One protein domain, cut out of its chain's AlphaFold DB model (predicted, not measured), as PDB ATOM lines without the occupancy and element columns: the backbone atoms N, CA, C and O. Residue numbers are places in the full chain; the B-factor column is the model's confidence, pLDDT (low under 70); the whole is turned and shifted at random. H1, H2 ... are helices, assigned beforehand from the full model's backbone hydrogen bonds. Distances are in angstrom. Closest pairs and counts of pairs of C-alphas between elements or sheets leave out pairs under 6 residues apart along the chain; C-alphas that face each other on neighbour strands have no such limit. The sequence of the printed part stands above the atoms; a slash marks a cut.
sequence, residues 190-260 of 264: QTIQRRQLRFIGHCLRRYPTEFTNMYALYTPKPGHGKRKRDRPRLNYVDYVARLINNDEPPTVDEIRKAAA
ATOM      1  N   GLN A 190     -14.153  39.023 -17.599       84.06
ATOM      2  CA  GLN A 190     -15.005  38.510 -16.526       84.06
ATOM      3  C   GLN A 190     -15.038  39.479 -15.341       84.06
ATOM      4  O   GLN A 190     -16.107  39.752 -14.794       84.06
ATOM      5  N   THR A 191     -13.893  40.087 -15.007       84.94
ATOM      6  CA  THR A 191     -13.821  41.107 -13.949       84.94
ATOM      7  C   THR A 191     -14.693  42.314 -14.279       84.94
ATOM      8  O   THR A 191     -15.447  42.785 -13.423       84.94
ATOM      9  N   ILE A 192     -14.613  42.822 -15.512       85.69
ATOM     10  CA  ILE A 192     -15.412  43.965 -15.964       85.69
ATOM     11  C   ILE A 192     -16.897  43.603 -15.972       85.69
ATOM     12  O   ILE A 192     -17.690  44.344 -15.389       85.69
ATOM     13  N   GLN A 193     -17.262  42.457 -16.555       87.00
ATOM     14  CA  GLN A 193     -18.639  41.960 -16.573       87.00
ATOM     15  C   GLN A 193     -19.211  41.872 -15.156       87.00
ATOM     16  O   GLN A 193     -20.252  42.461 -14.868       87.00
ATOM     17  N   ARG A 194     -18.489  41.230 -14.230       86.44
ATOM     18  CA  ARG A 194     -18.895  41.104 -12.827       86.44
ATOM     19  C   ARG A 194     -19.069  42.464 -12.158       86.44
ATOM     20  O   ARG A 194     -20.077  42.693 -11.497       86.44
ATOM     21  N   ARG A 195     -18.119  43.392 -12.329       87.62
ATOM     22  CA  ARG A 195     -18.199  44.743 -11.736       87.62
ATOM     23  C   ARG A 195     -19.389  45.535 -12.278       87.62
ATOM     24  O   ARG A 195     -20.080  46.194 -11.503       87.62
ATOM     25  N   GLN A 196     -19.651  45.452 -13.579       90.00
ATOM     26  CA  GLN A 196     -20.784  46.120 -14.217       90.00
ATOM     27  C   GLN A 196     -22.119  45.533 -13.752       90.00
ATOM     28  O   GLN A 196     -23.009  46.289 -13.365       90.00
ATOM     29  N   LEU A 197     -22.239  44.203 -13.685       89.19
ATOM     30  CA  LEU A 197     -23.421  43.530 -13.141       89.19
ATOM     31  C   LEU A 197     -23.632  43.864 -11.660       89.19
ATOM     32  O   LEU A 197     -24.749  44.174 -11.253       89.19
ATOM     33  N   ARG A 198     -22.564  43.906 -10.857       88.56
ATOM     34  CA  ARG A 198     -22.616  44.314  -9.446       88.56
ATOM     35  C   ARG A 198     -23.140  45.738  -9.278       88.56
ATOM     36  O   ARG A 198     -23.962  45.986  -8.391       88.56
ATOM     37  N   PHE A 199     -22.688  46.661 -10.128       88.62
ATOM     38  CA  PHE A 199     -23.158  48.044 -10.138       88.62
ATOM     39  C   PHE A 199     -24.636  48.142 -10.541       88.62
ATOM     40  O   PHE A 199     -25.416  48.764  -9.822       88.62
ATOM     41  N   ILE A 200     -25.054  47.459 -11.613       88.88
ATOM     42  CA  ILE A 200     -26.468  47.382 -12.023       88.88
ATOM     43  C   ILE A 200     -27.321  46.826 -10.883       88.88
ATOM     44  O   ILE A 200     -28.341  47.407 -10.517       88.88
ATOM     45  N   GLY A 201     -26.868  45.742 -10.256       88.69
ATOM     46  CA  GLY A 201     -27.532  45.153  -9.101       88.69
ATOM     47  C   GLY A 201     -27.638  46.131  -7.933       88.69
ATOM     48  O   GLY A 201     -28.663  46.162  -7.259       88.69
ATOM     49  N   HIS A 202     -26.613  46.954  -7.690       88.31
ATOM     50  CA  HIS A 202     -26.666  48.003  -6.671       88.31
ATOM     51  C   HIS A 202     -27.750  49.041  -6.985       88.31
ATOM     52  O   HIS A 202     -28.537  49.354  -6.095       88.31
ATOM     53  N   CYS A 203     -27.841  49.513  -8.232       89.31
ATOM     54  CA  CYS A 203     -28.886  50.446  -8.665       89.31
ATOM     55  C   CYS A 203     -30.292  49.842  -8.525       89.31
ATOM     56  O   CYS A 203     -31.190  50.488  -7.996       89.31
ATOM     57  N   LEU A 204     -30.479  48.579  -8.923       87.62
ATOM     58  CA  LEU A 204     -31.778  47.894  -8.877       87.62
ATOM     59  C   LEU A 204     -32.250  47.527  -7.463       87.62
ATOM     60  O   LEU A 204     -33.437  47.269  -7.268       87.62
ATOM     61  N   ARG A 205     -31.342  47.487  -6.478       87.69
ATOM     62  CA  ARG A 205     -31.671  47.267  -5.059       87.69
ATOM     63  C   ARG A 205     -32.086  48.542  -4.323       87.69
ATOM     64  O   ARG A 205     -32.566  48.446  -3.196       87.69
ATOM     65  N   ARG A 206     -31.882  49.722  -4.917       89.50
ATOM     66  CA  ARG A 206     -32.355  50.994  -4.351       89.50
ATOM     67  C   ARG A 206     -33.880  51.066  -4.362       89.50
ATOM     68  O   ARG A 206     -34.530  50.274  -5.040       89.50
ATOM     69  N   TYR A 207     -34.463  51.999  -3.612       87.94
ATOM     70  CA  TYR A 207     -35.918  52.146  -3.571       87.94
ATOM     71  C   TYR A 207     -36.486  52.423  -4.977       87.94
ATOM     72  O   TYR A 207     -35.851  53.152  -5.741       87.94
ATOM     73  N   PRO A 208     -37.675  51.897  -5.336       85.38
ATOM     74  CA  PRO A 208     -38.250  52.075  -6.677       85.38
ATOM     75  C   PRO A 208     -38.450  53.539  -7.095       85.38
ATOM     76  O   PRO A 208     -38.491  53.845  -8.280       85.38
ATOM     77  N   THR A 209     -38.583  54.440  -6.119       88.69
ATOM     78  CA  THR A 209     -38.745  55.884  -6.319       88.69
ATOM     79  C   THR A 209     -37.423  56.626  -6.522       88.69
ATOM     80  O   THR A 209     -37.440  57.793  -6.906       88.69
ATOM     81  N   GLU A 210     -36.274  55.997  -6.259       88.50
ATOM     82  CA  GLU A 210     -34.975  56.608  -6.530       88.50
ATOM     83  C   GLU A 210     -34.676  56.598  -8.031       88.50
ATOM     84  O   GLU A 210     -34.852  55.593  -8.723       88.50
ATOM     85  N   PHE A 211     -34.133  57.713  -8.526       87.56
ATOM     86  CA  PHE A 211     -33.760  57.870  -9.932       87.56
ATOM     87  C   PHE A 211     -32.802  56.781 -10.430       87.56
ATOM     88  O   PHE A 211     -32.888  56.372 -11.585       87.56
ATOM     89  N   THR A 212     -31.913  56.287  -9.568       86.94
ATOM     90  CA  THR A 212     -30.965  55.213  -9.889       86.94
ATOM     91  C   THR A 212     -31.677  53.913 -10.245       86.94
ATOM     92  O   THR A 212     -31.301  53.290 -11.230       86.94
ATOM     93  N   ASN A 213     -32.716  53.522  -9.503       88.44
ATOM     94  CA  ASN A 213     -33.519  52.341  -9.816       88.44
ATOM     95  C   ASN A 213     -34.405  52.605 -11.038       88.44
ATOM     96  O   ASN A 213     -34.366  51.856 -12.012       88.44
ATOM     97  N   MET A 214     -35.131  53.726 -11.014       85.44
ATOM     98  CA  MET A 214     -36.113  54.074 -12.039       85.44
ATOM     99  C   MET A 214     -35.501  54.150 -13.444       85.44
ATOM    100  O   MET A 214     -36.122  53.717 -14.414       85.44
ATOM    101  N   TYR A 215     -34.279  54.677 -13.563       86.25
ATOM    102  CA  TYR A 215     -33.597  54.823 -14.848       86.25
ATOM    103  C   TYR A 215     -32.587  53.717 -15.168       86.25
ATOM    104  O   TYR A 215     -32.130  53.666 -16.310       86.25
ATOM    105  N   ALA A 216     -32.263  52.813 -14.233       85.00
ATOM    106  CA  ALA A 216     -31.250  51.770 -14.446       85.00
ATOM    107  C   ALA A 216     -31.502  50.935 -15.707       85.00
ATOM    108  O   ALA A 216     -30.554  50.590 -16.400       85.00
ATOM    109  N   LEU A 217     -32.762  50.614 -16.011       83.50
ATOM    110  CA  LEU A 217     -33.150  49.802 -17.171       83.50
ATOM    111  C   LEU A 217     -34.125  50.545 -18.095       83.50
ATOM    112  O   LEU A 217     -34.923  49.925 -18.796       83.50
ATOM    113  N   TYR A 218     -34.088  51.879 -18.091       84.50
ATOM    114  CA  TYR A 218     -34.991  52.674 -18.915       84.50
ATOM    115  C   TYR A 218     -34.744  52.438 -20.411       84.50
ATOM    116  O   TYR A 218     -33.637  52.627 -20.921       84.50
ATOM    117  N   THR A 219     -35.811  52.098 -21.131       80.94
ATOM    118  CA  THR A 219     -35.817  52.013 -22.592       80.94
ATOM    119  C   THR A 219     -36.630  53.166 -23.184       80.94
ATOM    120  O   THR A 219     -37.792  53.345 -22.804       80.94
ATOM    121  N   PRO A 220     -36.074  53.945 -24.128       79.44
ATOM    122  CA  PRO A 220     -36.817  55.016 -24.776       79.44
ATOM    123  C   PRO A 220     -37.975  54.457 -25.611       79.44
ATOM    124  O   PRO A 220     -37.889  53.368 -26.178       79.44
ATOM    125  N   LYS A 221     -39.058  55.236 -25.726       80.25
ATOM    126  CA  LYS A 221     -40.199  54.879 -26.579       80.25
ATOM    127  C   LYS A 221     -39.763  54.727 -28.050       80.25
ATOM    128  O   LYS A 221     -38.866  55.455 -28.491       80.25
ATOM    129  N   PRO A 222     -40.406  53.842 -28.836       75.50
ATOM    130  CA  PRO A 222     -40.122  53.709 -30.263       75.50
ATOM    131  C   PRO A 222     -40.204  55.062 -30.985       75.50
ATOM    132  O   PRO A 222     -41.149  55.820 -30.786       75.50
ATOM    133  N   GLY A 223     -39.199  55.379 -31.807       73.50
ATOM    134  CA  GLY A 223     -39.136  56.646 -32.552       73.50
ATOM    135  C   GLY A 223     -38.644  57.857 -31.748       73.50
ATOM    136  O   GLY A 223     -38.565  58.953 -32.297       73.50
ATOM    137  N   HIS A 224     -38.278  57.683 -30.476       77.25
ATOM    138  CA  HIS A 224     -37.716  58.754 -29.660       77.25
ATOM    139  C   HIS A 224     -36.209  58.935 -29.919       77.25
ATOM    140  O   HIS A 224     -35.421  57.998 -29.782       77.25
ATOM    141  N   GLY A 225     -35.799  60.168 -30.233       75.06
ATOM    142  CA  GLY A 225     -34.401  60.552 -30.451       75.06
ATOM    143  C   GLY A 225     -33.971  60.564 -31.923       75.06
ATOM    144  O   GLY A 225     -34.512  59.862 -32.774       75.06
ATOM    145  N   LYS A 226     -32.970  61.392 -32.234       75.62
ATOM    146  CA  LYS A 226     -32.314  61.429 -33.549       75.62
ATOM    147  C   LYS A 226     -30.991  60.684 -33.459       75.62
ATOM    148  O   LYS A 226     -30.278  60.804 -32.465       75.62
ATOM    149  N   ARG A 227     -30.633  59.950 -34.510       72.31
ATOM    150  CA  ARG A 227     -29.370  59.214 -34.563       72.31
ATOM    151  C   ARG A 227     -28.629  59.491 -35.861       72.31
ATOM    152  O   ARG A 227     -29.249  59.700 -36.899       72.31
ATOM    153  N   LYS A 228     -27.298  59.434 -35.806       76.00
ATOM    154  CA  LYS A 228     -26.468  59.413 -37.014       76.00
ATOM    155  C   LYS A 228     -26.769  58.151 -37.836       76.00
ATOM    156  O   LYS A 228     -27.066  57.082 -37.276       76.00
ATOM    157  N   ARG A 229     -26.702  58.309 -39.160       73.62
ATOM    158  CA  ARG A 229     -26.798  57.226 -40.147       73.62
ATOM    159  C   ARG A 229     -25.719  56.167 -39.825       73.62
ATOM    160  O   ARG A 229     -24.671  56.518 -39.293       73.62
ATOM    161  N   ASP A 230     -26.044  54.888 -40.003       76.88
ATOM    162  CA  ASP A 230     -25.124  53.729 -39.913       76.88
ATOM    163  C   ASP A 230     -24.579  53.263 -38.545       76.88
ATOM    164  O   ASP A 230     -23.866  52.267 -38.479       76.88
ATOM    165  N   ARG A 231     -24.952  53.864 -37.407       72.88
ATOM    166  CA  ARG A 231     -24.698  53.214 -36.096       72.88
ATOM    167  C   ARG A 231     -25.570  51.938 -35.902       72.88
ATOM    168  O   ARG A 231     -26.591  51.759 -36.561       72.88
ATOM    169  N   PRO A 232     -25.279  51.033 -34.967       69.94
ATOM    170  CA  PRO A 232     -26.258  50.030 -34.513       69.94
ATOM    171  C   PRO A 232     -27.240  50.635 -33.493       69.94
ATOM    172  O   PRO A 232     -26.888  51.591 -32.794       69.94
ATOM    173  N   ARG A 233     -28.503  50.184 -33.448       70.44
ATOM    174  CA  ARG A 233     -29.388  50.518 -32.315       70.44
ATOM    175  C   ARG A 233     -28.931  49.628 -31.165       70.44
ATOM    176  O   ARG A 233     -29.106  48.423 -31.254       70.44
ATOM    177  N   LEU A 234     -28.263  50.210 -30.175       72.06
ATOM    178  CA  LEU A 234     -27.859  49.502 -28.966       72.06
ATOM    179  C   LEU A 234     -28.523  50.208 -27.792       72.06
ATOM    180  O   LEU A 234     -28.145  51.334 -27.457       72.06
ATOM    181  N   ASN A 235     -29.535  49.574 -27.215       81.06
ATOM    182  CA  ASN A 235     -30.122  50.034 -25.968       81.06
ATOM    183  C   ASN A 235     -29.304  49.499 -24.791       81.06
ATOM    184  O   ASN A 235     -28.552  48.532 -24.917       81.06
ATOM    185  N   TYR A 236     -29.466  50.115 -23.621       83.94
ATOM    186  CA  TYR A 236     -28.777  49.648 -22.420       83.94
ATOM    187  C   TYR A 236     -29.168  48.206 -22.056       83.94
ATOM    188  O   TYR A 236     -28.310  47.426 -21.670       83.94
ATOM    189  N   VAL A 237     -30.428  47.816 -22.280       83.31
ATOM    190  CA  VAL A 237     -30.895  46.430 -22.084       83.31
ATOM    191  C   VAL A 237     -30.197  45.453 -23.040       83.31
ATOM    192  O   VAL A 237     -29.743  44.406 -22.594       83.31
ATOM    193  N   ASP A 238     -30.009  45.820 -24.312       83.62
ATOM    194  CA  ASP A 238     -29.273  44.992 -25.287       83.62
ATOM    195  C   ASP A 238     -27.792  44.855 -24.903       83.62
ATOM    196  O   ASP A 238     -27.156  43.828 -25.128       83.62
ATOM    197  N   TYR A 239     -27.219  45.901 -24.305       86.81
ATOM    198  CA  TYR A 239     -25.873  45.850 -23.750       86.81
ATOM    199  C   TYR A 239     -25.793  44.905 -22.542       86.81
ATOM    200  O   TYR A 239     -24.874  44.093 -22.466       86.81
ATOM    201  N   VAL A 240     -26.769  44.956 -21.631       86.38
ATOM    202  CA  VAL A 240     -26.852  44.025 -20.497       86.38
ATOM    203  C   VAL A 240     -27.061  42.582 -20.972       86.38
ATOM    204  O   VAL A 240     -26.448  41.682 -20.407       86.38
ATOM    205  N   ALA A 241     -27.824  42.356 -22.046       85.38
ATOM    206  CA  ALA A 241     -27.955  41.043 -22.689       85.38
ATOM    207  C   ALA A 241     -26.583  40.469 -23.070       85.38
ATOM    208  O   ALA A 241     -26.243  39.350 -22.692       85.38
ATOM    209  N   ARG A 242     -25.739  41.291 -23.710       86.44
ATOM    210  CA  ARG A 242     -24.357  40.921 -24.057       86.44
ATOM    211  C   ARG A 242     -23.487  40.652 -22.834       86.44
ATOM    212  O   ARG A 242     -22.634  39.779 -22.896       86.44
ATOM    213  N   LEU A 243     -23.681  41.378 -21.730       85.19
ATOM    214  CA  LEU A 243     -22.941  41.117 -20.487       85.19
ATOM    215  C   LEU A 243     -23.286  39.757 -19.871       85.19
ATOM    216  O   LEU A 243     -22.432  39.162 -19.222       85.19
ATOM    217  N   ILE A 244     -24.517  39.283 -20.068       85.94
ATOM    218  CA  ILE A 244     -25.021  38.009 -19.536       85.94
ATOM    219  C   ILE A 244     -24.851  36.870 -20.569       85.94
ATOM    220  O   ILE A 244     -25.150  35.720 -20.269       85.94
ATOM    221  N   ASN A 245     -24.300  37.162 -21.757       82.81
ATOM    222  CA  ASN A 245     -24.193  36.248 -22.904       82.81
ATOM    223  C   ASN A 245     -25.551  35.687 -23.373       82.81
ATOM    224  O   ASN A 245     -25.643  34.524 -23.753       82.81
ATOM    225  N   ASN A 246     -26.599  36.518 -23.352       81.88
ATOM    226  CA  ASN A 246     -27.906  36.191 -23.921       81.88
ATOM    227  C   ASN A 246     -28.060  36.812 -25.317       81.88
ATOM    228  O   ASN A 246     -27.807  38.006 -25.499       81.88
ATOM    229  N   ASP A 247     -28.528  36.009 -26.277       75.50
ATOM    230  CA  ASP A 247     -28.828  36.459 -27.646       75.50
ATOM    231  C   ASP A 247     -30.113  37.300 -27.719       75.50
ATOM    232  O   ASP A 247     -30.265  38.151 -28.599       75.50
ATOM    233  N   GLU A 248     -31.024  37.100 -26.763       79.94
ATOM    234  CA  GLU A 248     -32.283  37.832 -26.648       79.94
ATOM    235  C   GLU A 248     -32.253  38.857 -25.498       79.94
ATOM    236  O   GLU A 248     -31.536  38.663 -24.509       79.94
ATOM    237  N   PRO A 249     -33.030  39.958 -25.590       79.94
ATOM    238  CA  PRO A 249     -33.113  40.954 -24.527       79.94
ATOM    239  C   PRO A 249     -33.670  40.325 -23.237       79.94
ATOM    240  O   PRO A 249     -34.821  39.883 -23.233       79.94
ATOM    241  N   PRO A 250     -32.901  40.304 -22.134       83.50
ATOM    242  CA  PRO A 250     -33.325  39.641 -20.913       83.50
ATOM    243  C   PRO A 250     -34.439  40.419 -20.213       83.50
ATOM    244  O   PRO A 250     -34.505  41.654 -20.260       83.50
ATOM    245  N   THR A 251     -35.296  39.696 -19.498       85.69
ATOM    246  CA  THR A 251     -36.305  40.312 -18.629       85.69
ATOM    247  C   THR A 251     -35.660  40.986 -17.415       85.69
ATOM    248  O   THR A 251     -34.545  40.665 -17.001       85.69
ATOM    249  N   VAL A 252     -36.371  41.930 -16.787       81.81
ATOM    250  CA  VAL A 252     -35.874  42.633 -15.586       81.81
ATOM    251  C   VAL A 252     -35.512  41.651 -14.467       81.81
ATOM    252  O   VAL A 252     -34.530  41.868 -13.757       81.81
ATOM    253  N   ASP A 253     -36.259  40.557 -14.323       83.50
ATOM    254  CA  ASP A 253     -35.994  39.547 -13.300       83.50
ATOM    255  C   ASP A 253     -34.770  38.679 -13.627       83.50
ATOM    256  O   ASP A 253     -33.990  38.365 -12.726       83.50
ATOM    257  N   GLU A 254     -34.519  38.374 -14.904       85.75
ATOM    258  CA  GLU A 254     -33.272  37.735 -15.345       85.75
ATOM    259  C   GLU A 254     -32.060  38.628 -15.080       85.75
ATOM    260  O   GLU A 254     -31.059  38.163 -14.532       85.75
ATOM    261  N   ILE A 255     -32.169  39.926 -15.381       85.56
ATOM    262  CA  ILE A 255     -31.115  40.905 -15.088       85.56
ATOM    263  C   ILE A 255     -30.872  40.983 -13.579       85.56
ATOM    264  O   ILE A 255     -29.725  40.963 -13.137       85.56
ATOM    265  N   ARG A 256     -31.934  41.034 -12.764       83.38
ATOM    266  CA  ARG A 256     -31.820  41.038 -11.296       83.38
ATOM    267  C   ARG A 256     -31.141  39.781 -10.773       83.38
ATOM    268  O   ARG A 256     -30.332  39.887  -9.854       83.38
ATOM    269  N   LYS A 257     -31.449  38.618 -11.349       85.69
ATOM    270  CA  LYS A 257     -30.834  37.338 -10.988       85.69
ATOM    271  C   LYS A 257     -29.356  37.299 -11.375       85.69
ATOM    272  O   LYS A 257     -28.538  36.897 -10.556       85.69
ATOM    273  N   ALA A 258     -28.999  37.758 -12.572       83.31
ATOM    274  CA  ALA A 258     -27.608  37.832 -13.018       83.31
ATOM    275  C   ALA A 258     -26.786  38.868 -12.227       83.31
ATOM    276  O   ALA A 258     -25.608  38.660 -11.955       83.31
ATOM    277  N   ALA A 259     -27.417  39.966 -11.807       82.38
ATOM    278  CA  ALA A 259     -26.825  41.019 -10.982       82.38
ATOM    279  C   ALA A 259     -26.894  40.738  -9.463       82.38
ATOM    280  O   ALA A 259     -26.498  41.579  -8.635       82.38
ATOM    281  N   ALA A 260     -27.426  39.576  -9.069       75.56
ATOM    282  CA  ALA A 260     -27.462  39.131  -7.687       75.56
ATOM    283  C   ALA A 260     -26.079  38.598  -7.298       75.56
ATOM    284  O   ALA A 260     -25.728  37.443  -7.496       75.56
TER     285      ALA A 260
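What this domain is: This is residues 190 to 260 of the 264 residues of the protein "Hypothetical protein" of Rotaria sp. Silwood2 (UniProt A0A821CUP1). Three helices, H1, H3 and H4, stand loosely together with their centres in a triangle, and the short H2 folds back at the end of H1 where residues 200 to 204 lie. From this small body a long loop sticks out as an arm, residues 221 to 234, within the link from H2 to H3. The printed part has 71 residues with four named helices, H1, H2, H3 and H4 in order along the chain, and no named strand; the class is all helix. The whole is only just compact, close to loose, with a radius of gyration of the C-alphas of 13.2 A, and the C-alphas span 37 by 31 by 19 A.

How they stand to each other: H1, residues 190 to 204, touches H2, residues 211 to 216, with residues 200 to 204 alone. Their closest C-alphas, those of Leu 204 and Asn 213, are 4.9 A apart. The two run opposite ways at a steep tilt of 44 degrees and form a helical hairpin. H3, residues 236 to 244, is close to H1 but not clearly touching it; the closest C-alphas, those of Gln 193 and Leu 243, are 5.9 A apart. H1 and H3 run opposite ways at a steep tilt of 48 degrees. H4, residues 252 to 258, only just touches H1, with 3 pairs of C-alphas within 8 A, the closest being those of Gly 201 and Arg 256 at 6.3 A. H1 and H4 run opposite ways at a steep tilt of 43 degrees. H3 and H4 are close but not clearly touching, with the C-alphas of Ile 244 and Ala 258 closest at 7.0 A, and run the same way at a shallow tilt of 31 degrees. H2 is apart from H3 and from H4. In H1, H2, H3 and H4 every O i to N i+4 pair is within hydrogen-bond range.

Where its parts are: H1 begins at C-alpha 190 at (-15.005, 38.510, -16.526) and measures 20.7 A from first to last C-alpha. H2 measures 8.0 A. H3 begins at C-alpha 236 at (-28.777, 49.648, -22.420) and measures 12.6 A. H4 measures 9.9 A and ends at C-alpha 258 at (-27.608, 37.832, -13.018).

The domain as a whole: The two C-alphas farthest apart, those of Tyr 207 and Arg 229, are 38.0 A apart. Without residues 221 to 234, which stand free, the body of 57 residues spans 30 by 25 by 16 A. The link from H2 to H3 is long, with 19 residues; those from H1 to H2 and from H3 to H4 are short. The printed part has no cut. Its mean pLDDT is 83.0, and one residue, Pro 232, is under 70.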